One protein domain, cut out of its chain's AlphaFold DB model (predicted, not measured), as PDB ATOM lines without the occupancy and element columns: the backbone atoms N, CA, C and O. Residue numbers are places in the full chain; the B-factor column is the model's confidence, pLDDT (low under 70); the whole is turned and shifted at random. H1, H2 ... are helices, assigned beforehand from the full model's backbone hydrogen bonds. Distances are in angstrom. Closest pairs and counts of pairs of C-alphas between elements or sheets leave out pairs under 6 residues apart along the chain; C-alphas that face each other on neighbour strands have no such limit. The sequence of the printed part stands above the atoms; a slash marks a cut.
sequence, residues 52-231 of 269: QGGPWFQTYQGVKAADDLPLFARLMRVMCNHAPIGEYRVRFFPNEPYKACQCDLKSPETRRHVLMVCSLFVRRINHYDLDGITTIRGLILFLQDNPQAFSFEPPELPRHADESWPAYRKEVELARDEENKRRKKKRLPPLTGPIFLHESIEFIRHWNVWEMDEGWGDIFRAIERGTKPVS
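What this domain is: This is residues 52 to 231 of the 269 residues of an uncharacterized protein of Agaricus bisporus var. burnettii (strain JB137-S8 / ATCC MYA-4627 / FGSC 10392) (UniProt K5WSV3). A long helix, H5, leads away to one side from a loop-rich core that holds the touching pair H1 and H4, with H3 near the middle, and the unnamed stretch 186 to 200 folds back from its far end. On the other side H6 leads to H7, and residues 212 to 218 and 220 to 226 stick out there. The printed part has 180 residues with seven named helices, H1 to H7, and no named strand; the class is all helix, though under half of the residues, 72, are in named elements. It is only just loose, close to compact, with a radius of gyration of the C-alphas of 19.1 A and spans of 55 by 47 by 35 A.

Where its parts are: H5, residues 165 to 185, is 30.5 A long, from C-alpha 165 at (141.494, 169.906, 155.549) to C-alpha 185 at (122.608, 192.216, 164.236). H4 is residues 136 to 145, 14.4 A, and H1 is residues 69 to 80, 16.3 A. H2 is residues 86 to 92, H3 residues 111 to 116 and H6 residues 201 to 207. H7, residues 216 to 224, ends at C-alpha 224, (177.039, 193.198, 169.470).

How they stand to each other: H5 touches no helix. H1, with residues 71 to 75 alone, touches H4 at a steep tilt of 52 degrees, opposite ways; the closest C-alphas, of Leu 71 and Leu 143, are 6.8 A apart. H3 is close to H1 but not clearly touching: the closest C-alphas, of Val 78 and Arg 111, are 6.9 A apart. H3 is likewise close to H6 but not clearly touching, Met 116 and Trp 207 having the closest C-alphas, 7.7 A apart. In H1, H2, H3, H4, H5 and H7 every O i to N i+4 pair is within hydrogen-bond range; in H6 1 of 3 is, beside 1 of 4 O i to N i+3 pairs.

The domain as a whole: The farthest C-alphas, of Gln 52 and Arg 225, are 62.5 A apart, and the printed part has no cut. The links H2 to H3, H3 to H4, H4 to H5 and H5 to H6 are long. Mean pLDDT of the printed part is 78.6; residues 104 to 107, 130 to 131 and 198 to 231 are under 70.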
ATOM      1  N   GLN A  52     128.619 164.027 191.197       83.62
ATOM      2  CA  GLN A  52     127.800 164.237 189.993       83.62
ATOM      3  C   GLN A  52     128.439 163.679 188.705       83.62
ATOM      4  O   GLN A  52     128.299 164.259 187.633       83.62
ATOM      5  N   GLY A  53     129.170 162.563 188.811       81.50
ATOM      6  CA  GLY A  53     129.884 161.962 187.680       81.50
ATOM      7  C   GLY A  53     131.218 162.637 187.353       81.50
ATOM      8  O   GLY A  53     131.939 162.147 186.496       81.50
ATOM      9  N   GLY A  54     131.583 163.705 188.064       89.00
ATOM     10  CA  GLY A  54     132.849 164.408 187.906       89.00
ATOM     11  C   GLY A  54     132.815 165.516 186.855       89.00
ATOM     12  O   GLY A  54     132.039 165.461 185.898       89.00
ATOM     13  N   PRO A  55     133.668 166.542 187.000       90.50
ATOM     14  CA  PRO A  55     133.593 167.719 186.146       90.50
ATOM     15  C   PRO A  55     133.954 167.404 184.690       90.50
ATOM     16  O   PRO A  55     133.363 167.957 183.772       90.50
ATOM     17  N   TRP A  56     134.828 166.430 184.440       90.31
ATOM     18  CA  TRP A  56     135.246 166.088 183.077       90.31
ATOM     19  C   TRP A  56     134.128 165.507 182.193       90.31
ATOM     20  O   TRP A  56     134.264 165.522 180.972       90.31
ATOM     21  N   PHE A  57     133.018 165.039 182.776       91.12
ATOM     22  CA  PHE A  57     131.843 164.545 182.040       91.12
ATOM     23  C   PHE A  57     130.808 165.639 181.723       91.12
ATOM     24  O   PHE A  57     129.813 165.371 181.043       91.12
ATOM     25  N   GLN A  58     131.015 166.862 182.217       91.81
ATOM     26  CA  GLN A  58     130.063 167.961 182.078       91.81
ATOM     27  C   GLN A  58     130.098 168.614 180.688       91.81
ATOM     28  O   GLN A  58     131.012 168.422 179.883       91.81
ATOM     29  N   THR A  59     129.069 169.420 180.416       93.06
ATOM     30  CA  THR A  59     128.991 170.271 179.226       93.06
ATOM     31  C   THR A  59     129.604 171.637 179.512       93.06
ATOM     32  O   THR A  59     129.130 172.375 180.374       93.06
ATOM     33  N   TYR A  60     130.577 172.037 178.701       91.50
ATOM     34  CA  TYR A  60     131.262 173.319 178.798       91.50
ATOM     35  C   TYR A  60     130.896 174.225 177.623       91.50
ATOM     36  O   TYR A  60     131.394 174.079 176.507       91.50
ATOM     37  N   GLN A  61     129.992 175.178 177.878       90.25
ATOM     38  CA  GLN A  61     129.506 176.169 176.900       90.25
ATOM     39  C   GLN A  61     129.068 175.528 175.566       90.25
ATOM     40  O   GLN A  61     129.460 175.972 174.485       90.25
ATOM     41  N   GLY A  62     128.260 174.468 175.662       89.94
ATOM     42  CA  GLY A  62     127.706 173.743 174.516       89.94
ATOM     43  C   GLY A  62     128.610 172.654 173.936       89.94
ATOM     44  O   GLY A  62     128.211 172.012 172.973       89.94
ATOM     45  N   VAL A  63     129.796 172.426 174.509       90.69
ATOM     46  CA  VAL A  63     130.713 171.360 174.085       90.69
ATOM     47  C   VAL A  63     130.799 170.301 175.180       90.69
ATOM     48  O   VAL A  63     131.015 170.637 176.343       90.69
ATOM     49  N   LYS A  64     130.644 169.026 174.822       93.62
ATOM     50  CA  LYS A  64     130.731 167.899 175.755       93.62
ATOM     51  C   LYS A  64     131.548 166.779 175.124       93.62
ATOM     52  O   LYS A  64     131.180 166.258 174.079       93.62
ATOM     53  N   ALA A  65     132.664 166.420 175.755       93.44
ATOM     54  CA  ALA A  65     133.531 165.357 175.247       93.44
ATOM     55  C   ALA A  65     132.923 163.964 175.449       93.44
ATOM     56  O   ALA A  65     133.115 163.094 174.615       93.44
ATOM     57  N   ALA A  66     132.173 163.760 176.535       91.81
ATOM     58  CA  ALA A  66     131.633 162.453 176.910       91.81
ATOM     59  C   ALA A  66     130.566 161.888 175.947       91.81
ATOM     60  O   ALA A  66     130.209 160.722 176.082       91.81
ATOM     61  N   ASP A  67     130.077 162.677 174.984       91.88
ATOM     62  CA  ASP A  67     129.159 162.195 173.940       91.88
ATOM     63  C   ASP A  67     129.904 161.490 172.779       91.88
ATOM     64  O   ASP A  67     129.279 160.820 171.961       91.88
ATOM     65  N   ASP A  68     131.237 161.598 172.725       94.81
ATOM     66  CA  ASP A  68     132.121 160.961 171.743       94.81
ATOM     67  C   ASP A  68     133.211 160.170 172.491       94.81
ATOM     68  O   ASP A  68     134.117 160.734 173.108       94.81
ATOM     69  N   LEU A  69     133.111 158.836 172.467       94.31
ATOM     70  CA  LEU A  69     134.006 157.952 173.223       94.31
ATOM     71  C   LEU A  69     135.491 158.111 172.820       94.31
ATOM     72  O   LEU A  69     136.321 158.265 173.725       94.31
ATOM     73  N   PRO A  70     135.871 158.112 171.522       95.25
ATOM     74  CA  PRO A  70     137.230 158.453 171.094       95.25
ATOM     75  C   PRO A  70     137.732 159.813 171.593       95.25
ATOM     76  O   PRO A  70     138.865 159.914 172.072       95.25
ATOM     77  N   LEU A  71     136.918 160.867 171.497       96.12
ATOM     78  CA  LEU A  71     137.275 162.202 171.983       96.12
ATOM     79  C   LEU A  71     137.491 162.204 173.499       96.12
ATOM     80  O   LEU A  71     138.498 162.730 173.978       96.12
ATOM     81  N   PHE A  72     136.586 161.579 174.251       95.81
ATOM     82  CA  PHE A  72     136.679 161.485 175.702       95.81
ATOM     83  C   PHE A  72     137.906 160.688 176.151       95.81
ATOM     84  O   PHE A  72     138.626 161.107 177.056       95.81
ATOM     85  N   ALA A  73     138.218 159.578 175.478       95.44
ATOM     86  CA  ALA A  73     139.419 158.800 175.757       95.44
ATOM     87  C   ALA A  73     140.697 159.631 175.548       95.44
ATOM     88  O   ALA A  73     141.619 159.559 176.364       95.44
ATOM     89  N   ARG A  74     140.756 160.445 174.484       96.38
ATOM     90  CA  ARG A  74     141.884 161.359 174.241       96.38
ATOM     91  C   ARG A  74     141.944 162.458 175.297       96.38
ATOM     92  O   ARG A  74     143.022 162.694 175.833       96.38
ATOM     93  N   LEU A  75     140.805 163.038 175.687       95.81
ATOM     94  CA  LEU A  75     140.730 163.995 176.795       95.81
ATOM     95  C   LEU A  75     141.313 163.403 178.085       95.81
ATOM     96  O   LEU A  75     142.166 164.030 178.705       95.81
ATOM     97  N   MET A  76     140.930 162.178 178.456       93.88
ATOM     98  CA  MET A  76     141.460 161.511 179.653       93.88
ATOM     99  C   MET A  76     142.971 161.298 179.582       93.88
ATOM    100  O   MET A  76     143.666 161.480 180.579       93.88
ATOM    101  N   ARG A  77     143.521 160.978 178.407       93.88
ATOM    102  CA  ARG A  77     144.978 160.858 178.243       93.88
ATOM    103  C   ARG A  77     145.684 162.187 178.460       93.88
ATOM    104  O   ARG A  77     146.700 162.203 179.157       93.88
ATOM    105  N   VAL A  78     145.132 163.286 177.935       93.94
ATOM    106  CA  VAL A  78     145.655 164.628 178.217       93.94
ATOM    107  C   VAL A  78     145.596 164.894 179.709       93.94
ATOM    108  O   VAL A  78     146.644 165.119 180.307       93.94
ATOM    109  N   MET A  79     144.415 164.792 180.322       92.56
ATOM    110  CA  MET A  79     144.200 165.134 181.730       92.56
ATOM    111  C   MET A  79     145.109 164.332 182.663       92.56
ATOM    112  O   MET A  79     145.711 164.903 183.564       92.56
ATOM    113  N   CYS A  80     145.299 163.037 182.407       90.56
ATOM    114  CA  CYS A  80     146.072 162.138 183.272       90.56
ATOM    115  C   CYS A  80     147.577 162.057 182.940       90.56
ATOM    116  O   CYS A  80     148.317 161.340 183.616       90.56
ATOM    117  N   ASN A  81     148.044 162.740 181.889       89.62
ATOM    118  CA  ASN A  81     149.407 162.598 181.345       89.62
ATOM    119  C   ASN A  81     149.703 161.140 180.971       89.62
ATOM    120  O   ASN A  81     150.721 160.566 181.370       89.62
ATOM    121  N   HIS A  82     148.727 160.494 180.339       89.31
ATOM    122  CA  HIS A  82     148.775 159.066 180.070       89.31
ATOM    123  C   HIS A  82     149.402 158.773 178.700       89.31
ATOM    124  O   HIS A  82     149.606 159.668 177.880       89.31
ATOM    125  N   ALA A  83     149.682 157.493 178.442       85.25
ATOM    126  CA  ALA A  83     150.044 156.976 177.128       85.25
ATOM    127  C   ALA A  83     149.125 157.558 176.034       85.25
ATOM    128  O   ALA A  83     147.915 157.675 176.256       85.25
ATOM    129  N   PRO A  84     149.667 157.888 174.854       81.88
ATOM    130  CA  PRO A  84     150.864 157.269 174.279       81.88
ATOM    131  C   PRO A  84     152.106 158.155 174.205       81.88
ATOM    132  O   PRO A  84     153.098 157.718 173.625       81.88
ATOM    133  N   ILE A  85     152.061 159.360 174.773       83.69
ATOM    134  CA  ILE A  85     153.111 160.360 174.571       83.69
ATOM    135  C   ILE A  85     154.447 159.953 175.214       83.69
ATOM    136  O   ILE A  85     154.491 159.184 176.184       83.69
ATOM    137  N   GLY A  86     155.545 160.489 174.682       83.31
ATOM    138  CA  GLY A  86     156.907 160.230 175.151       83.31
ATOM    139  C   GLY A  86     157.099 160.539 176.639       83.31
ATOM    140  O   GLY A  86     157.714 159.747 177.348       83.31
ATOM    141  N   GLU A  87     156.493 161.614 177.144       84.94
ATOM    142  CA  GLU A  87     156.537 161.997 178.564       84.94
ATOM    143  C   GLU A  87     156.013 160.894 179.506       84.94
ATOM    144  O   GLU A  87     156.616 160.613 180.544       84.94
ATOM    145  N   TYR A  88     154.940 160.197 179.119       87.38
ATOM    146  CA  TYR A  88     154.438 159.042 179.866       87.38
ATOM    147  C   TYR A  88     155.447 157.885 179.850       87.38
ATOM    148  O   TYR A  88     155.705 157.273 180.889       87.38
ATOM    149  N   ARG A  89     156.026 157.588 178.680       85.44
ATOM    150  CA  ARG A  89     156.993 156.491 178.503       85.44
ATOM    151  C   ARG A  89     158.253 156.716 179.329       85.44
ATOM    152  O   ARG A  89     158.634 155.819 180.067       85.44
ATOM    153  N   VAL A  90     158.822 157.920 179.295       85.44
ATOM    154  CA  VAL A  90     159.996 158.286 180.106       85.44
ATOM    155  C   VAL A  90     159.730 158.072 181.599       85.44
ATOM    156  O   VAL A  90     160.611 157.616 182.325       85.44
ATOM    157  N   ARG A  91     158.506 158.351 182.067       84.38
ATOM    158  CA  ARG A  91     158.135 158.194 183.479       84.38
ATOM    159  C   ARG A  91     157.954 156.738 183.913       84.38
ATOM    160  O   ARG A  91     158.365 156.392 185.018       84.38
ATOM    161  N   PHE A  92     157.290 155.913 183.105       84.69
ATOM    162  CA  PHE A  92     156.889 154.555 183.513       84.69
ATOM    163  C   PHE A  92     157.766 153.438 182.944       84.69
ATOM    164  O   PHE A  92     157.820 152.358 183.525       84.69
ATOM    165  N   PHE A  93     158.479 153.705 181.852       85.94
ATOM    166  CA  PHE A  93     159.348 152.765 181.148       85.94
ATOM    167  C   PHE A  93     160.720 153.412 180.877       85.94
ATOM    168  O   PHE A  93     161.125 153.539 179.726       85.94
ATOM    169  N   PRO A  94     161.463 153.836 181.920       83.75
ATOM    170  CA  PRO A  94     162.696 154.622 181.764       83.75
ATOM    171  C   PRO A  94     163.833 153.881 181.043       83.75
ATOM    172  O   PRO A  94     164.778 154.512 180.582       83.75
ATOM    173  N   ASN A  95     163.746 152.551 180.954       87.44
ATOM    174  CA  ASN A  95     164.727 151.708 180.272       87.44
ATOM    175  C   ASN A  95     164.311 151.357 178.831       87.44
ATOM    176  O   ASN A  95     165.079 150.711 178.122       87.44
ATOM    177  N   GLU A  96     163.100 151.731 178.404       85.19
ATOM    178  CA  GLU A  96     162.643 151.555 177.025       85.19
ATOM    179  C   GLU A  96     162.951 152.811 176.200       85.19
ATOM    180  O   GLU A  96     162.928 153.924 176.736       85.19
ATOM    181  N   PRO A  97     163.205 152.676 174.885       79.75
ATOM    182  CA  PRO A  97     163.313 153.839 174.020       79.75
ATOM    183  C   PRO A  97     161.999 154.626 174.056       79.75
ATOM    184  O   PRO A  97     160.911 154.080 173.850       79.75
ATOM    185  N   TYR A  98     162.093 155.928 174.317       72.00
ATOM    186  CA  TYR A  98     160.934 156.802 174.234       72.00
ATOM    187  C   TYR A  98     160.589 157.084 172.770       72.00
ATOM    188  O   TYR A  98     161.442 157.093 171.884       72.00
ATOM    189  N   LYS A  99     159.309 157.352 172.519       71.50
ATOM    190  CA  LYS A  99     158.839 157.801 171.211       71.50
ATOM    191  C   LYS A  99     159.087 159.307 171.079       71.50
ATOM    192  O   LYS A  99     158.552 160.084 171.873       71.50
ATOM    193  N   ALA A 100     159.902 159.702 170.107       76.44
ATOM    194  CA  ALA A 100     160.064 161.104 169.731       76.44
ATOM    195  C   ALA A 100     158.821 161.618 168.981       76.44
ATOM    196  O   ALA A 100     158.092 160.821 168.373       76.44
ATOM    197  N   CYS A 101     158.574 162.932 169.010       77.81
ATOM    198  CA  CYS A 101     157.572 163.520 168.118       77.81
ATOM    199  C   CYS A 101     158.026 163.339 166.666       77.81
ATOM    200  O   CYS A 101     159.200 163.493 166.350       77.81
ATOM    201  N   GLN A 102     157.103 163.098 165.737       79.19
ATOM    202  CA  GLN A 102     157.464 163.094 164.313       79.19
ATOM    203  C   GLN A 102     157.857 164.489 163.798       79.19
ATOM    204  O   GLN A 102     158.586 164.622 162.822       79.19
ATOM    205  N   CYS A 103     157.399 165.530 164.486       74.69
ATOM    206  CA  CYS A 103     157.736 166.920 164.224       74.69
ATOM    207  C   CYS A 103     159.108 167.347 164.773       74.69
ATOM    208  O   CYS A 103     159.689 168.306 164.274       74.69
ATOM    209  N   ASP A 104     159.589 166.661 165.812       64.31
ATOM    210  CA  ASP A 104     160.848 166.922 166.498       64.31
ATOM    211  C   ASP A 104     161.468 165.577 166.884       64.31
ATOM    212  O   ASP A 104     161.112 164.952 167.884       64.31
ATOM    213  N   LEU A 105     162.400 165.123 166.044       61.97
ATOM    214  CA  LEU A 105     163.035 163.810 166.155       61.97
ATOM    215  C   LEU A 105     163.998 163.702 167.352       61.97
ATOM    216  O   LEU A 105     164.584 162.639 167.554       61.97
ATOM    217  N   LYS A 106     164.215 164.787 168.110       66.25
ATOM    218  CA  LYS A 106     165.274 164.870 169.125       66.25
ATOM    219  C   LYS A 106     164.786 164.793 170.569       66.25
ATOM    220  O   LYS A 106     165.606 164.532 171.446       66.25
ATOM    221  N   SER A 107     163.498 165.003 170.830       66.38
ATOM    222  CA  SER A 107     162.953 165.049 172.188       66.38
ATOM    223  C   SER A 107     161.729 164.134 172.347       66.38
ATOM    224  O   SER A 107     161.034 163.834 171.368       66.38
ATOM    225  N   PRO A 108     161.458 163.618 173.563       74.75
ATOM    226  CA  PRO A 108     160.233 162.872 173.812       74.75
ATOM    227  C   PRO A 108     159.019 163.763 173.557       74.75
ATOM    228  O   PRO A 108     158.978 164.910 173.989       74.75
ATOM    229  N   GLU A 109     157.986 163.210 172.921       82.50
ATOM    230  CA  GLU A 109     156.718 163.922 172.762       82.50
ATOM    231  C   GLU A 109     156.131 164.261 174.147       82.50
ATOM    232  O   GLU A 109     155.758 163.366 174.911       82.50
ATOM    233  N   THR A 110     156.060 165.550 174.489       84.31
ATOM    234  CA  THR A 110     155.488 166.022 175.761       84.31
ATOM    235  C   THR A 110     154.074 166.554 175.586       84.31
ATOM    236  O   THR A 110     153.698 167.027 174.508       84.31
ATOM    237  N   ARG A 111     153.283 166.547 176.668       87.69
ATOM    238  CA  ARG A 111     151.932 167.129 176.655       87.69
ATOM    239  C   ARG A 111     151.992 168.606 176.256       87.69
ATOM    240  O   ARG A 111     151.193 169.058 175.437       87.69
ATOM    241  N   ARG A 112     152.968 169.342 176.802       83.75
ATOM    242  CA  ARG A 112     153.217 170.757 176.484       83.75
ATOM    243  C   ARG A 112     153.521 170.939 175.001       83.75
ATOM    244  O   ARG A 112     152.909 171.793 174.372       83.75
ATOM    245  N   HIS A 113     154.419 170.130 174.451       83.56
ATOM    246  CA  HIS A 113     154.789 170.189 173.047       83.56
ATOM    247  C   HIS A 113     153.569 169.960 172.133       83.56
ATOM    248  O   HIS A 113     153.280 170.797 171.279       83.56
ATOM    249  N   VAL A 114     152.799 168.886 172.352       87.38
ATOM    250  CA  VAL A 114     151.596 168.568 171.555       87.38
ATOM    251  C   VAL A 114     150.578 169.698 171.620       87.38
ATOM    252  O   VAL A 114     150.083 170.152 170.585       87.38
ATOM    253  N   LEU A 115     150.281 170.183 172.828       87.44
ATOM    254  CA  LEU A 115     149.286 171.229 173.004       87.44
ATOM    255  C   LEU A 115     149.768 172.530 172.388       87.44
ATOM    256  O   LEU A 115     149.016 173.085 171.608       87.44
ATOM    257  N   MET A 116     151.011 172.956 172.607       80.75
ATOM    258  CA  MET A 116     151.425 174.344 172.382       80.75
ATOM    259  C   MET A 116     152.333 174.595 171.173       80.75
ATOM    260  O   MET A 116     152.285 175.687 170.616       80.75
ATOM    261  N   VAL A 117     153.140 173.619 170.749       76.50
ATOM    262  CA  VAL A 117     154.226 173.840 169.767       76.50
ATOM    263  C   VAL A 117     154.057 173.024 168.505       76.50
ATOM    264  O   VAL A 117     154.135 173.566 167.406       76.50
ATOM    265  N   CYS A 118     153.769 171.733 168.661       81.62
ATOM    266  CA  CYS A 118     153.814 170.731 167.607       81.62
ATOM    267  C   CYS A 118     153.198 171.225 166.295       81.62
ATOM    268  O   CYS A 118     152.021 171.596 166.266       81.62
ATOM    269  N   SER A 119     153.995 171.231 165.228       82.94
ATOM    270  CA  SER A 119     153.596 171.693 163.893       82.94
ATOM    271  C   SER A 119     152.616 170.748 163.198       82.94
ATOM    272  O   SER A 119     151.972 171.140 162.224       82.94
ATOM    273  N   LEU A 120     152.465 169.519 163.708       86.12
ATOM    274  CA  LEU A 120     151.531 168.541 163.155       86.12
ATOM    275  C   LEU A 120     150.079 168.848 163.521       86.12
ATOM    276  O   LEU A 120     149.167 168.390 162.838       86.12
ATOM    277  N   PHE A 121     149.854 169.648 164.564       88.38
ATOM    278  CA  PHE A 121     148.521 169.964 165.061       88.38
ATOM    279  C   PHE A 121     148.139 171.412 164.773       88.38
ATOM    280  O   PHE A 121     148.930 172.349 164.886       88.38
ATOM    281  N   VAL A 122     146.874 171.600 164.417       89.00
ATOM    282  CA  VAL A 122     146.286 172.900 164.135       89.00
ATOM    283  C   VAL A 122     145.739 173.514 165.411       89.00
ATOM    284  O   VAL A 122     145.109 172.872 166.251       89.00
ATOM    285  N   ARG A 123     145.936 174.821 165.530       88.38
ATOM    286  CA  ARG A 123     145.468 175.617 166.657       88.38
ATOM    287  C   ARG A 123     144.620 176.759 166.144       88.38
ATOM    288  O   ARG A 123     145.007 177.425 165.183       88.38
ATOM    289  N   ARG A 124     143.478 176.987 166.784       87.62
ATOM    290  CA  ARG A 124     142.580 178.102 166.493       87.62
ATOM    291  C   ARG A 124     142.494 179.034 167.688       87.62
ATOM    292  O   ARG A 124     142.678 178.611 168.826       87.62
ATOM    293  N   ILE A 125     142.130 180.287 167.437       83.25
ATOM    294  CA  ILE A 125     142.009 181.319 168.481       83.25
ATOM    295  C   ILE A 125     141.007 180.976 169.598       83.25
ATOM    296  O   ILE A 125     141.019 181.601 170.644       83.25
ATOM    297  N   ASN A 126     140.093 180.030 169.373       84.75
ATOM    298  CA  ASN A 126     139.095 179.598 170.353       84.75
ATOM    299  C   ASN A 126     139.570 178.429 171.232       84.75
ATOM    300  O   ASN A 126     138.824 178.046 172.133       84.75
ATOM    301  N   HIS A 127     140.746 177.848 170.963       88.25
ATOM    302  CA  HIS A 127     141.361 176.860 171.858       88.25
ATOM    303  C   HIS A 127     142.206 177.534 172.943       88.25
ATOM    304  O   HIS A 127     142.430 176.934 173.988       88.25
ATOM    305  N   TYR A 128     142.679 178.751 172.659       80.69
ATOM    306  CA  TYR A 128     143.736 179.439 173.389       80.69
ATOM    307  C   TYR A 128     143.219 180.641 174.164       80.69
ATOM    308  O   TYR A 128     142.316 181.345 173.710       80.69
ATOM    309  N   ASP A 129     143.887 180.917 175.273       70.44
ATOM    310  CA  ASP A 129     143.997 182.242 175.860       70.44
ATOM    311  C   ASP A 129     145.448 182.759 175.752       70.44
ATOM    312  O   ASP A 129     146.211 182.334 174.880       70.44
ATOM    313  N   LEU A 130     145.811 183.715 176.608       63.25
ATOM    314  CA  LEU A 130     147.150 184.295 176.662       63.25
ATOM    315  C   LEU A 130     148.260 183.307 177.034       63.25
ATOM    316  O   LEU A 130     149.389 183.470 176.571       63.25
ATOM    317  N   ASP A 131     147.934 182.307 177.845       66.94
ATOM    318  CA  ASP A 131     148.890 181.387 178.460       66.94
ATOM    319  C   ASP A 131     148.843 179.993 177.813       66.94
ATOM    320  O   ASP A 131     149.761 179.184 177.978       66.94
ATOM    321  N   GLY A 132     147.812 179.718 177.011       78.88
ATOM    322  CA  GLY A 132     147.722 178.547 176.157       78.88
ATOM    323  C   GLY A 132     146.350 177.908 176.126       78.88
ATOM    324  O   GLY A 132     145.324 178.579 176.146       78.88
ATOM    325  N   ILE A 133     146.318 176.579 176.046       89.38
ATOM    326  CA  ILE A 133     145.077 175.812 176.194       89.38
ATOM    327  C   ILE A 133     144.812 175.604 177.689       89.38
ATOM    328  O   ILE A 133     145.007 174.525 178.229       89.38
ATOM    329  N   THR A 134     144.388 176.658 178.372       89.62
ATOM    330  CA  THR A 134     144.156 176.656 179.828       89.62
ATOM    331  C   THR A 134     142.720 176.315 180.208       89.62
ATOM    332  O   THR A 134     142.452 176.030 181.368       89.62
ATOM    333  N   THR A 135     141.781 176.332 179.255       93.25
ATOM    334  CA  THR A 135     140.358 176.081 179.522       93.25
ATOM    335  C   THR A 135     139.922 174.717 179.009       93.25
ATOM    336  O   THR A 135     140.316 174.290 177.919       93.25
ATOM    337  N   ILE A 136     139.029 174.044 179.739       94.69
ATOM    338  CA  ILE A 136     138.517 172.718 179.350       94.69
ATOM    339  C   ILE A 136     137.800 172.748 178.010       94.69
ATOM    340  O   ILE A 136     137.965 171.852 177.188       94.69
ATOM    341  N   ARG A 137     137.067 173.827 177.734       94.44
ATOM    342  CA  ARG A 137     136.443 174.019 176.431       94.44
ATOM    343  C   ARG A 137     137.492 174.146 175.334       94.44
ATOM    344  O   ARG A 137     137.328 173.532 174.284       94.44
ATOM    345  N   GLY A 138     138.530 174.949 175.563       94.06
ATOM    346  CA  GLY A 138     139.613 175.121 174.606       94.06
ATOM    347  C   GLY A 138     140.304 173.797 174.292       94.06
ATOM    348  O   GLY A 138     140.526 173.484 173.123       94.06
ATOM    349  N   LEU A 139     140.534 172.973 175.319       95.69
ATOM    350  CA  LEU A 139     141.106 171.639 175.166       95.69
ATOM    351  C   LEU A 139     140.198 170.696 174.376       95.69
ATOM    352  O   LEU A 139     140.672 170.025 173.462       95.69
ATOM    353  N   ILE A 140     138.897 170.655 174.678       96.31
ATOM    354  CA  ILE A 140     137.966 169.791 173.940       96.31
ATOM    355  C   ILE A 140     137.912 170.199 172.461       96.31
ATOM    356  O   ILE A 140     138.013 169.335 171.592       96.31
ATOM    357  N   LEU A 141     137.835 171.501 172.163       95.06
ATOM    358  CA  LEU A 141     137.850 172.006 170.784       95.06
ATOM    359  C   LEU A 141     139.162 171.673 170.060       95.06
ATOM    360  O   LEU A 141     139.135 171.246 168.907       95.06
ATOM    361  N   PHE A 142     140.304 171.800 170.743       95.19
ATOM    362  CA  PHE A 142     141.595 171.397 170.189       95.19
ATOM    363  C   PHE A 142     141.613 169.914 169.806       95.19
ATOM    364  O   PHE A 142     142.084 169.569 168.724       95.19
ATOM    365  N   LEU A 143     141.087 169.039 170.665       95.69
ATOM    366  CA  LEU A 143     141.036 167.603 170.397       95.69
ATOM    367  C   LEU A 143     140.046 167.247 169.278       95.69
ATOM    368  O   LEU A 143     140.302 166.300 168.533       95.69
ATOM    369  N   GLN A 144     138.947 167.991 169.132       93.75
ATOM    370  CA  GLN A 144     138.011 167.830 168.012       93.75
ATOM    371  C   GLN A 144     138.672 168.167 166.672       93.75
ATOM    372  O   GLN A 144     138.556 167.407 165.716       93.75
ATOM    373  N   ASP A 145     139.431 169.259 166.622       92.75
ATOM    374  CA  ASP A 145     140.103 169.697 165.395       92.75
ATOM    375  C   ASP A 145     141.317 168.844 165.016       92.75
ATOM    376  O   ASP A 145     141.726 168.811 163.850       92.75
ATOM    377  N   ASN A 146     141.888 168.154 166.004       93.62
ATOM    378  CA  ASN A 146     143.064 167.308 165.861       93.62
ATOM    379  C   ASN A 146     142.753 165.870 166.300       93.62
ATOM    380  O   ASN A 146     143.160 165.471 167.395       93.62
ATOM    381  N   PRO A 147     142.063 165.060 165.473       92.31
ATOM    382  CA  PRO A 147     141.651 163.700 165.833       92.31
ATOM    383  C   PRO A 147     142.798 162.779 166.279       92.31
ATOM    384  O   PRO A 147     142.605 161.928 167.146       92.31
ATOM    385  N   GLN A 148     144.006 162.986 165.750       92.31
ATOM    386  CA  GLN A 148     145.179 162.168 166.076       92.31
ATOM    387  C   GLN A 148     145.946 162.641 167.324       92.31
ATOM    388  O   GLN A 148     146.798 161.907 167.830       92.31
ATOM    389  N   ALA A 149     145.641 163.823 167.874       93.06
ATOM    390  CA  ALA A 149     146.309 164.315 169.081       93.06
ATOM    391  C   ALA A 149     146.030 163.385 170.271       93.06
ATOM    392  O   ALA A 149     144.872 163.073 170.556       93.06
ATOM    393  N   PHE A 150     147.087 162.952 170.969       93.19
ATOM    394  CA  PHE A 150     147.031 161.993 172.087       93.19
ATOM    395  C   PHE A 150     146.439 160.616 171.734       93.19
ATOM    396  O   PHE A 150     146.056 159.842 172.618       93.19
ATOM    397  N   SER A 151     146.380 160.281 170.446       91.19
ATOM    398  CA  SER A 151     146.008 158.949 169.970       91.19
ATOM    399  C   SER A 151     147.243 158.047 169.848       91.19
ATOM    400  O   SER A 151     148.373 158.529 169.810       91.19
ATOM    401  N   PHE A 152     147.050 156.723 169.835       88.81
ATOM    402  CA  PHE A 152     148.169 155.778 169.679       88.81
ATOM    403  C   PHE A 152     148.845 155.887 168.306       88.81
ATOM    404  O   PHE A 152     150.043 155.618 168.195       88.81
ATOM    405  N   GLU A 153     148.085 156.325 167.305       86.81
ATOM    406  CA  GLU A 153     148.497 156.478 165.916       86.81
ATOM    407  C   GLU A 153     148.876 157.944 165.659       86.81
ATOM    408  O   GLU A 153     148.004 158.802 165.508       86.81
ATOM    409  N   PRO A 154     150.179 158.275 165.675       78.62
ATOM    410  CA  PRO A 154     150.618 159.649 165.475       78.62
ATOM    411  C   PRO A 154     150.293 160.110 164.041       78.62
ATOM    412  O   PRO A 154     150.307 159.286 163.125       78.62
ATOM    413  N   PRO A 155     150.041 161.410 163.829       85.50
ATOM    414  CA  PRO A 155     149.857 161.954 162.487       85.50
ATOM    415  C   PRO A 155     151.162 161.882 161.692       85.50
ATOM    416  O   PRO A 155     152.142 162.471 162.129       85.50
ATOM    417  N   GLU A 156     151.154 161.221 160.530       82.88
ATOM    418  CA  GLU A 156     152.311 161.151 159.613       82.88
ATOM    419  C   GLU A 156     152.626 162.493 158.949       82.88
ATOM    420  O   GLU A 156     153.775 162.814 158.646       82.88
ATOM    421  N   LEU A 157     151.581 163.286 158.719       85.81
ATOM    422  CA  LEU A 157     151.649 164.590 158.085       85.81
ATOM    423  C   LEU A 157     150.932 165.624 158.953       85.81
ATOM    424  O   LEU A 157     150.052 165.276 159.745       85.81
ATOM    425  N   PRO A 158     151.265 166.915 158.806       86.69
ATOM    426  CA  PRO A 158     150.532 167.960 159.495       86.69
ATOM    427  C   PRO A 158     149.033 167.921 159.198       86.69
ATOM    428  O   PRO A 158     148.626 167.654 158.072       86.69
ATOM    429  N   ARG A 159     148.201 168.306 160.173       87.56
ATOM    430  CA  ARG A 159     146.734 168.338 160.032       87.56
ATOM    431  C   ARG A 159     146.255 169.117 158.801       87.56
ATOM    432  O   ARG A 159     145.210 168.782 158.255       87.56
ATOM    433  N   HIS A 160     147.000 170.132 158.362       86.06
ATOM    434  CA  HIS A 160     146.661 170.931 157.182       86.06
ATOM    435  C   HIS A 160     147.011 170.276 155.835       86.06
ATOM    436  O   HIS A 160     146.611 170.787 154.792       86.06
ATOM    437  N   ALA A 161     147.757 169.170 155.852       87.62
ATOM    438  CA  ALA A 161     148.063 168.356 154.678       87.62
ATOM    439  C   ALA A 161     147.055 167.210 154.468       87.62
ATOM    440  O   ALA A 161     147.105 166.532 153.448       87.62
ATOM    441  N   ASP A 162     146.149 166.989 155.421       88.50
ATOM    442  CA  ASP A 162     145.096 165.979 155.338       88.50
ATOM    443  C   ASP A 162     144.063 166.318 154.249       88.50
ATOM    444  O   ASP A 162     143.685 167.478 154.073       88.50
ATOM    445  N   GLU A 163     143.551 165.306 153.546       91.00
ATOM    446  CA  GLU A 163     142.603 165.484 152.437       91.00
ATOM    447  C   GLU A 163     141.301 166.189 152.851       91.00
ATOM    448  O   GLU A 163     140.721 166.946 152.070       91.00
ATOM    449  N   SER A 164     140.846 165.996 154.094       90.25
ATOM    450  CA  SER A 164     139.649 166.655 154.635       90.25
ATOM    451  C   SER A 164     139.880 168.124 155.001       90.25
ATOM    452  O   SER A 164     138.917 168.859 155.241       90.25
ATOM    453  N   TRP A 165     141.138 168.578 155.055       90.62
ATOM    454  CA  TRP A 165     141.494 169.906 155.549       90.62
ATOM    455  C   TRP A 165     140.813 171.057 154.794       90.62
ATOM    456  O   TRP A 165     140.257 171.926 155.469       90.62
ATOM    457  N   PRO A 166     140.773 171.104 153.445       93.44
ATOM    458  CA  PRO A 166     140.132 172.210 152.734       93.44
ATOM    459  C   PRO A 166     138.633 172.325 153.040       93.44
ATOM    460  O   PRO A 166     138.117 173.432 153.202       93.44
ATOM    461  N   ALA A 167     137.939 171.187 153.154       94.44
ATOM    462  CA  ALA A 167     136.518 171.146 153.484       94.44
ATOM    463  C   ALA A 167     136.269 171.637 154.917       94.44
ATOM    464  O   ALA A 167     135.461 172.542 155.129       94.44
ATOM    465  N   TYR A 168     137.033 171.108 155.874       91.88
ATOM    466  CA  TYR A 168     136.981 171.523 157.274       91.88
ATOM    467  C   TYR A 168     137.297 173.019 157.442       91.88
ATOM    468  O   TYR A 168     136.561 173.753 158.100       91.88
ATOM    469  N   ARG A 169     138.364 173.509 156.801       91.81
ATOM    470  CA  ARG A 169     138.760 174.922 156.840       91.81
ATOM    471  C   ARG A 169     137.623 175.831 156.380       91.81
ATOM    472  O   ARG A 169     137.288 176.791 157.073       91.81
ATOM    473  N   LYS A 170     137.004 175.494 155.246       94.88
ATOM    474  CA  LYS A 170     135.877 176.242 154.686       94.88
ATOM    475  C   LYS A 170     134.675 176.258 155.631       94.88
ATOM    476  O   LYS A 170     134.047 177.299 155.792       94.88
ATOM    477  N   GLU A 171     134.359 175.136 156.274       94.56
ATOM    478  CA  GLU A 171     133.283 175.064 157.271       94.56
ATOM    479  C   GLU A 171     133.530 176.027 158.442       94.56
ATOM    480  O   GLU A 171     132.642 176.784 158.840       94.56
ATOM    481  N   VAL A 172     134.762 176.060 158.955       92.50
ATOM    482  CA  VAL A 172     135.152 176.948 160.058       92.50
ATOM    483  C   VAL A 172     135.078 178.426 159.661       92.50
ATOM    484  O   VAL A 172     134.625 179.257 160.454       92.50
ATOM    485  N   GLU A 173     135.517 178.766 158.450       93.25
ATOM    486  CA  GLU A 173     135.429 180.125 157.903       93.25
ATOM    487  C   GLU A 173     133.963 180.559 157.734       93.25
ATOM    488  O   GLU A 173     133.580 181.632 158.204       93.25
ATOM    489  N   LEU A 174     133.098 179.691 157.200       95.56
ATOM    490  CA  LEU A 174     131.658 179.959 157.093       95.56
ATOM    491  C   LEU A 174     130.999 180.158 158.466       95.56
ATOM    492  O   LEU A 174     130.193 181.074 158.645       95.56
ATOM    493  N   ALA A 175     131.365 179.350 159.464       92.56
ATOM    494  CA  ALA A 175     130.865 179.511 160.827       92.56
ATOM    495  C   ALA A 175     131.288 180.859 161.445       92.56
ATOM    496  O   ALA A 175     130.506 181.492 162.162       92.56
ATOM    497  N   ARG A 176     132.508 181.335 161.148       92.31
ATOM    498  CA  ARG A 176     132.977 182.673 161.549       92.31
ATOM    499  C   ARG A 176     132.140 183.773 160.903       92.31
ATOM    500  O   ARG A 176     131.778 184.732 161.590       92.31
ATOM    501  N   ASP A 177     131.823 183.636 159.621       94.75
ATOM    502  CA  ASP A 177     131.024 184.612 158.882       94.75
ATOM    503  C   ASP A 177     129.589 184.691 159.404       94.75
ATOM    504  O   ASP A 177     129.069 185.789 159.629       94.75
ATOM    505  N   GLU A 178     128.957 183.549 159.680       96.12
ATOM    506  CA  GLU A 178     127.628 183.505 160.300       96.12
ATOM    507  C   GLU A 178     127.625 184.123 161.705       96.12
ATOM    508  O   GLU A 178     126.743 184.923 162.046       96.12
ATOM    509  N   GLU A 179     128.654 183.855 162.513       93.81
ATOM    510  CA  GLU A 179     128.810 184.505 163.815       93.81
ATOM    511  C   GLU A 179     128.986 186.026 163.674       93.81
ATOM    512  O   GLU A 179     128.384 186.798 164.428       93.81
ATOM    513  N   ASN A 180     129.746 186.488 162.680       94.50
ATOM    514  CA  ASN A 180     129.907 187.912 162.389       94.50
ATOM    515  C   ASN A 180     128.593 188.562 161.924       94.50
ATOM    516  O   ASN A 180     128.274 189.673 162.366       94.50
ATOM    517  N   LYS A 181     127.767 187.869 161.129       97.06
ATOM    518  CA  LYS A 181     126.403 188.320 160.790       97.06
ATOM    519  C   LYS A 181     125.539 188.456 162.046       97.06
ATOM    520  O   LYS A 181     124.837 189.460 162.206       97.06
ATOM    521  N   ARG A 182     125.607 187.492 162.974       96.25
ATOM    522  CA  ARG A 182     124.879 187.538 164.255       96.25
ATOM    523  C   ARG A 182     125.354 188.690 165.145       96.25
ATOM    524  O   ARG A 182     124.525 189.402 165.715       96.25
ATOM    525  N   ARG A 183     126.665 188.920 165.234       96.19
ATOM    526  CA  ARG A 183     127.270 190.046 165.966       96.19
ATOM    527  C   ARG A 183     126.853 191.391 165.397       96.19
ATOM    528  O   ARG A 183     126.442 192.254 166.169       96.19
ATOM    529  N   LYS A 184     126.836 191.532 164.070       96.25
ATOM    530  CA  LYS A 184     126.344 192.736 163.385       96.25
ATOM    531  C   LYS A 184     124.897 193.052 163.770       96.25
ATOM    532  O   LYS A 184     124.608 194.187 164.140       96.25
ATOM    533  N   LYS A 185     124.003 192.051 163.771       97.25
ATOM    534  CA  LYS A 185     122.608 192.216 164.236       97.25
ATOM    535  C   LYS A 185     122.534 192.688 165.695       97.25
ATOM    536  O   LYS A 185     121.686 193.507 166.029       97.25
ATOM    537  N   LYS A 186     123.449 192.215 166.547       97.25
ATOM    538  CA  LYS A 186     123.572 192.604 167.963       97.25
ATOM    539  C   LYS A 186     124.391 193.882 168.204       97.25
ATOM    540  O   LYS A 186     124.619 194.223 169.359       97.25
ATOM    541  N   ARG A 187     124.844 194.579 167.151       96.25
ATOM    542  CA  ARG A 187     125.750 195.747 167.230       96.25
ATOM    543  C   ARG A 187     127.052 195.472 168.000       96.25
ATOM    544  O   ARG A 187     127.623 196.371 168.606       96.25
ATOM    545  N   LEU A 188     127.520 194.226 167.974       94.94
ATOM    546  CA  LEU A 188     128.805 193.824 168.537       94.94
ATOM    547  C   LEU A 188     129.904 193.938 167.472       94.94
ATOM    548  O   LEU A 188     129.623 193.709 166.291       94.94
ATOM    549  N   PRO A 189     131.155 194.238 167.867       92.44
ATOM    550  CA  PRO A 189     132.267 194.266 166.929       92.44
ATOM    551  C   PRO A 189     132.465 192.888 166.271       92.44
ATOM    552  O   PRO A 189     132.306 191.851 166.943       92.44
ATOM    553  N   PRO A 190     132.807 192.858 164.969       90.56
ATOM    554  CA  PRO A 190     133.111 191.617 164.280       90.56
ATOM    555  C   PRO A 190     134.372 190.991 164.868       90.56
ATOM    556  O   PRO A 190     135.276 191.664 165.367       90.56
ATOM    557  N   LEU A 191     134.424 189.675 164.789       86.31
ATOM    558  CA  LEU A 191     135.629 188.920 165.048       86.31
ATOM    559  C   LEU A 191     136.586 189.135 163.872       86.31
ATOM    560  O   LEU A 191     136.222 188.876 162.725       86.31
ATOM    561  N   THR A 192     137.779 189.633 164.180       82.38
ATOM    562  CA  THR A 192     138.839 190.002 163.231       82.38
ATOM    563  C   THR A 192     140.113 189.212 163.545       82.38
ATOM    564  O   THR A 192     140.244 188.668 164.644       82.38
ATOM    565  N   GLY A 193     141.035 189.138 162.582       78.44
ATOM    566  CA  GLY A 193     142.291 188.391 162.702       78.44
ATOM    567  C   GLY A 193     142.230 186.962 162.142       78.44
ATOM    568  O   GLY A 193     141.159 186.500 161.736       78.44
ATOM    569  N   PRO A 194     143.380 186.266 162.088       82.50
ATOM    570  CA  PRO A 194     143.449 184.899 161.583       82.50
ATOM    571  C   PRO A 194     142.676 183.942 162.497       82.50
ATOM    572  O   PRO A 194     142.736 184.042 163.723       82.50
ATOM    573  N   ILE A 195     141.944 182.993 161.910       85.81
ATOM    574  CA  ILE A 195     141.243 181.953 162.680       85.81
ATOM    575  C   ILE A 195     142.246 180.931 163.213       85.81
ATOM    576  O   ILE A 195     142.135 180.495 164.364       85.81
ATOM    577  N   PHE A 196     143.206 180.557 162.368       85.19
ATOM    578  CA  PHE A 196     144.234 179.575 162.661       85.19
ATOM    579  C   PHE A 196     145.520 180.266 163.098       85.19
ATOM    580  O   PHE A 196     146.048 181.135 162.411       85.19
ATOM    581  N   LEU A 197     146.049 179.855 164.247       76.75
ATOM    582  CA  LEU A 197     147.192 180.517 164.863       76.75
ATOM    583  C   LEU A 197     148.485 180.324 164.067       76.75
ATOM    584  O   LEU A 197     149.292 181.242 164.033       76.75
ATOM    585  N   HIS A 198     148.669 179.202 163.365       68.94
ATOM    586  CA  HIS A 198     149.862 178.977 162.534       68.94
ATOM    587  C   HIS A 198     150.000 179.981 161.377       68.94
ATOM    588  O   HIS A 198     151.101 180.207 160.893       68.94
ATOM    589  N   GLU A 199     148.903 180.610 160.951       62.25
ATOM    590  CA  GLU A 199     148.918 181.658 159.924       62.25
ATOM    591  C   GLU A 199     149.321 183.019 160.501       62.25
ATOM    592  O   GLU A 199     149.681 183.938 159.765       62.25
ATOM    593  N   SER A 200     149.297 183.160 161.829       57.22
ATOM    594  CA  SER A 200     149.886 184.318 162.480       57.22
ATOM    595  C   SER A 200     151.407 184.138 162.535       57.22
ATOM    596  O   SER A 200     151.931 183.228 163.179       57.22
ATOM    597  N   ILE A 201     152.126 185.039 161.858       40.12
ATOM    598  CA  ILE A 201     153.601 185.102 161.833       40.12
ATOM    599  C   ILE A 201     154.185 185.134 163.264       40.12
ATOM    600  O   ILE A 201     155.312 184.695 163.500       40.12
ATOM    601  N   GLU A 202     153.405 185.611 164.237       41.03
ATOM    602  CA  GLU A 202     153.771 185.705 165.648       41.03
ATOM    603  C   GLU A 202     153.681 184.373 166.405       41.03
ATOM    604  O   GLU A 202     154.541 184.136 167.247       41.03
ATOM    605  N   PHE A 203     152.744 183.469 166.087       45.97
ATOM    606  CA  PHE A 203     152.637 182.165 166.763       45.97
ATOM    607  C   PHE A 203     153.850 181.268 166.474       45.97
ATOM    608  O   PHE A 203     154.412 180.662 167.384       45.97
ATOM    609  N   ILE A 204     154.312 181.260 165.217       39.78
ATOM    610  CA  ILE A 204     155.520 180.532 164.799       39.78
ATOM    611  C   ILE A 204     156.766 181.111 165.492       39.78
ATOM    612  O   ILE A 204     157.660 180.367 165.883       39.78
ATOM    613  N   ARG A 205     156.837 182.434 165.696       37.03
ATOM    614  CA  ARG A 205     157.995 183.094 166.329       37.03
ATOM    615  C   ARG A 205     157.978 183.064 167.862       37.03
ATOM    616  O   ARG A 205     159.051 183.047 168.448       37.03
ATOM    617  N   HIS A 206     156.816 183.050 168.519       39.22
ATOM    618  CA  HIS A 206     156.725 183.088 169.988       39.22
ATOM    619  C   HIS A 206     157.068 181.756 170.664       39.22
ATOM    620  O   HIS A 206     157.560 181.775 171.788       39.22
ATOM    621  N   TRP A 207     156.826 180.616 170.009       40.69
ATOM    622  CA  TRP A 207     157.034 179.293 170.617       40.69
ATOM    623  C   TRP A 207     158.278 178.552 170.119       40.69
ATOM    624  O   TRP A 207     158.909 177.863 170.916       40.69
ATOM    625  N   ASN A 208     158.726 178.792 168.879       33.75
ATOM    626  CA  ASN A 208     160.002 178.253 168.383       33.75
ATOM    627  C   ASN A 208     161.234 178.860 169.088       33.75
ATOM    628  O   ASN A 208     162.341 178.360 168.928       33.75
ATOM    629  N   VAL A 209     161.066 179.933 169.870       34.19
ATOM    630  CA  VAL A 209     162.150 180.557 170.657       34.19
ATOM    631  C   VAL A 209     162.372 179.852 172.006       34.19
ATOM    632  O   VAL A 209     163.405 180.061 172.635       34.19
ATOM    633  N   TRP A 210     161.456 178.980 172.445       33.72
ATOM    634  CA  TRP A 210     161.593 178.259 173.721       33.72
ATOM    635  C   TRP A 210     162.158 176.836 173.586       33.72
ATOM    636  O   TRP A 210     162.556 176.261 174.595       33.72
ATOM    637  N   GLU A 211     162.266 176.302 172.367       35.88
ATOM    638  CA  GLU A 211     162.978 175.053 172.046       35.88
ATOM    639  C   GLU A 211     164.174 175.354 171.128       35.88
ATOM    640  O   GLU A 211     164.201 174.930 169.981       35.88
ATOM    641  N   MET A 212     165.176 176.102 171.604       30.12
ATOM    642  CA  MET A 212     166.523 176.044 171.021       30.12
ATOM    643  C   MET A 212     167.585 176.214 172.108       30.12
ATOM    644  O   MET A 212     167.896 177.324 172.547       30.12
ATOM    645  N   ASP A 213     168.164 175.084 172.514       33.84
ATOM    646  CA  ASP A 213     169.505 175.035 173.090       33.84
ATOM    647  C   ASP A 213     170.522 175.755 172.173       33.84
ATOM    648  O   ASP A 213     170.363 175.826 170.952       33.84
ATOM    649  N   GLU A 214     171.559 176.324 172.796       38.47
ATOM    650  CA  GLU A 214     172.754 176.993 172.234       38.47
ATOM    651  C   GLU A 214     172.579 178.241 171.330       38.47
ATOM    652  O   GLU A 214     173.508 179.043 171.215       38.47
ATOM    653  N   GLY A 215     171.390 178.511 170.780       37.03
ATOM    654  CA  GLY A 215     171.140 179.633 169.852       37.03
ATOM    655  C   GLY A 215     171.223 181.052 170.446       37.03
ATOM    656  O   GLY A 215     171.234 182.043 169.711       37.03
ATOM    657  N   TRP A 216     171.331 181.193 171.772       36.84
ATOM    658  CA  TRP A 216     171.498 182.501 172.417       36.84
ATOM    659  C   TRP A 216     172.805 183.191 172.007       36.84
ATOM    660  O   TRP A 216     172.831 184.418 171.888       36.84
ATOM    661  N   GLY A 217     173.869 182.429 171.724       37.84
ATOM    662  CA  GLY A 217     175.159 182.981 171.298       37.84
ATOM    663  C   GLY A 217     175.073 183.793 170.002       37.84
ATOM    664  O   GLY A 217     175.805 184.767 169.829       37.84
ATOM    665  N   ASP A 218     174.143 183.455 169.114       39.28
ATOM    666  CA  ASP A 218     173.998 184.126 167.822       39.28
ATOM    667  C   ASP A 218     173.136 185.388 167.917       39.28
ATOM    668  O   ASP A 218     173.421 186.381 167.248       39.28
ATOM    669  N   ILE A 219     172.166 185.411 168.836       38.66
ATOM    670  CA  ILE A 219     171.390 186.613 169.175       38.66
ATOM    671  C   ILE A 219     172.280 187.642 169.887       38.66
ATOM    672  O   ILE A 219     172.265 188.818 169.524       38.66
ATOM    673  N   PHE A 220     173.113 187.211 170.844       39.38
ATOM    674  CA  PHE A 220     174.094 188.092 171.490       39.38
ATOM    675  C   PHE A 220     175.105 188.654 170.475       39.38
ATOM    676  O   PHE A 220     175.327 189.866 170.452       39.38
ATOM    677  N   ARG A 221     175.628 187.820 169.562       41.03
ATOM    678  CA  ARG A 221     176.538 188.264 168.489       41.03
ATOM    679  C   ARG A 221     175.867 189.197 167.474       41.03
ATOM    680  O   ARG A 221     176.526 190.095 166.956       41.03
ATOM    681  N   ALA A 222     174.572 189.038 167.197       36.94
ATOM    682  CA  ALA A 222     173.821 189.938 166.318       36.94
ATOM    683  C   ALA A 222     173.604 191.331 166.940       36.94
ATOM    684  O   ALA A 222     173.702 192.339 166.229       36.94
ATOM    685  N   ILE A 223     173.369 191.383 168.259       38.66
ATOM    686  CA  ILE A 223     173.230 192.618 169.049       38.66
ATOM    687  C   ILE A 223     174.578 193.343 169.180       38.66
ATOM    688  O   ILE A 223     174.629 194.555 168.969       38.66
ATOM    689  N   GLU A 224     175.677 192.625 169.444       38.94
ATOM    690  CA  GLU A 224     177.039 193.198 169.470       38.94
ATOM    691  C   GLU A 224     177.465 193.773 168.111       38.94
ATOM    692  O   GLU A 224     178.177 194.772 168.052       38.94
ATOM    693  N   ARG A 225     176.976 193.192 167.008       37.03
ATOM    694  CA  ARG A 225     177.192 193.692 165.639       37.03
ATOM    695  C   ARG A 225     176.268 194.853 165.246       37.03
ATOM    696  O   ARG A 225     176.321 195.306 164.107       37.03
ATOM    697  N   GLY A 226     175.423 195.343 166.158       33.56
ATOM    698  CA  GLY A 226     174.546 196.494 165.918       33.56
ATOM    699  C   GLY A 226     173.359 196.213 164.989       33.56
ATOM    700  O   GLY A 226     172.691 197.147 164.539       33.56
ATOM    701  N   THR A 227     173.061 194.943 164.710       33.53
ATOM    702  CA  THR A 227     171.940 194.550 163.848       33.53
ATOM    703  C   THR A 227     170.661 194.571 164.681       33.53
ATOM    704  O   THR A 227     170.449 193.703 165.525       33.53
ATOM    705  N   LYS A 228     169.810 195.588 164.498       32.16
ATOM    706  CA  LYS A 228     168.547 195.710 165.245       32.16
ATOM    707  C   LYS A 228     167.551 194.641 164.767       32.16
ATOM    708  O   LYS A 228     167.160 194.699 163.600       32.16
ATOM    709  N   PRO A 229     167.089 193.703 165.614       33.66
ATOM    710  CA  PRO A 229     165.929 192.898 165.264       33.66
ATOM    711  C   PRO A 229     164.690 193.802 165.184       33.66
ATOM    712  O   PRO A 229     164.551 194.768 165.937       33.66
ATOM    713  N   VAL A 230     163.808 193.511 164.227       31.52
ATOM    714  CA  VAL A 230     162.580 194.273 163.948       31.52
ATOM    715  C   VAL A 230     161.528 193.967 165.019       31.52
ATOM    716  O   VAL A 230     160.578 193.227 164.794       31.52
ATOM    717  N   SER A 231     161.746 194.504 166.213       31.48
ATOM    718  CA  SER A 231     160.757 194.758 167.261       31.48
ATOM    719  C   SER A 231     161.448 195.598 168.339       31.48
ATOM    720  O   SER A 231     162.594 195.343 168.709       31.48
TER     721      SER A 231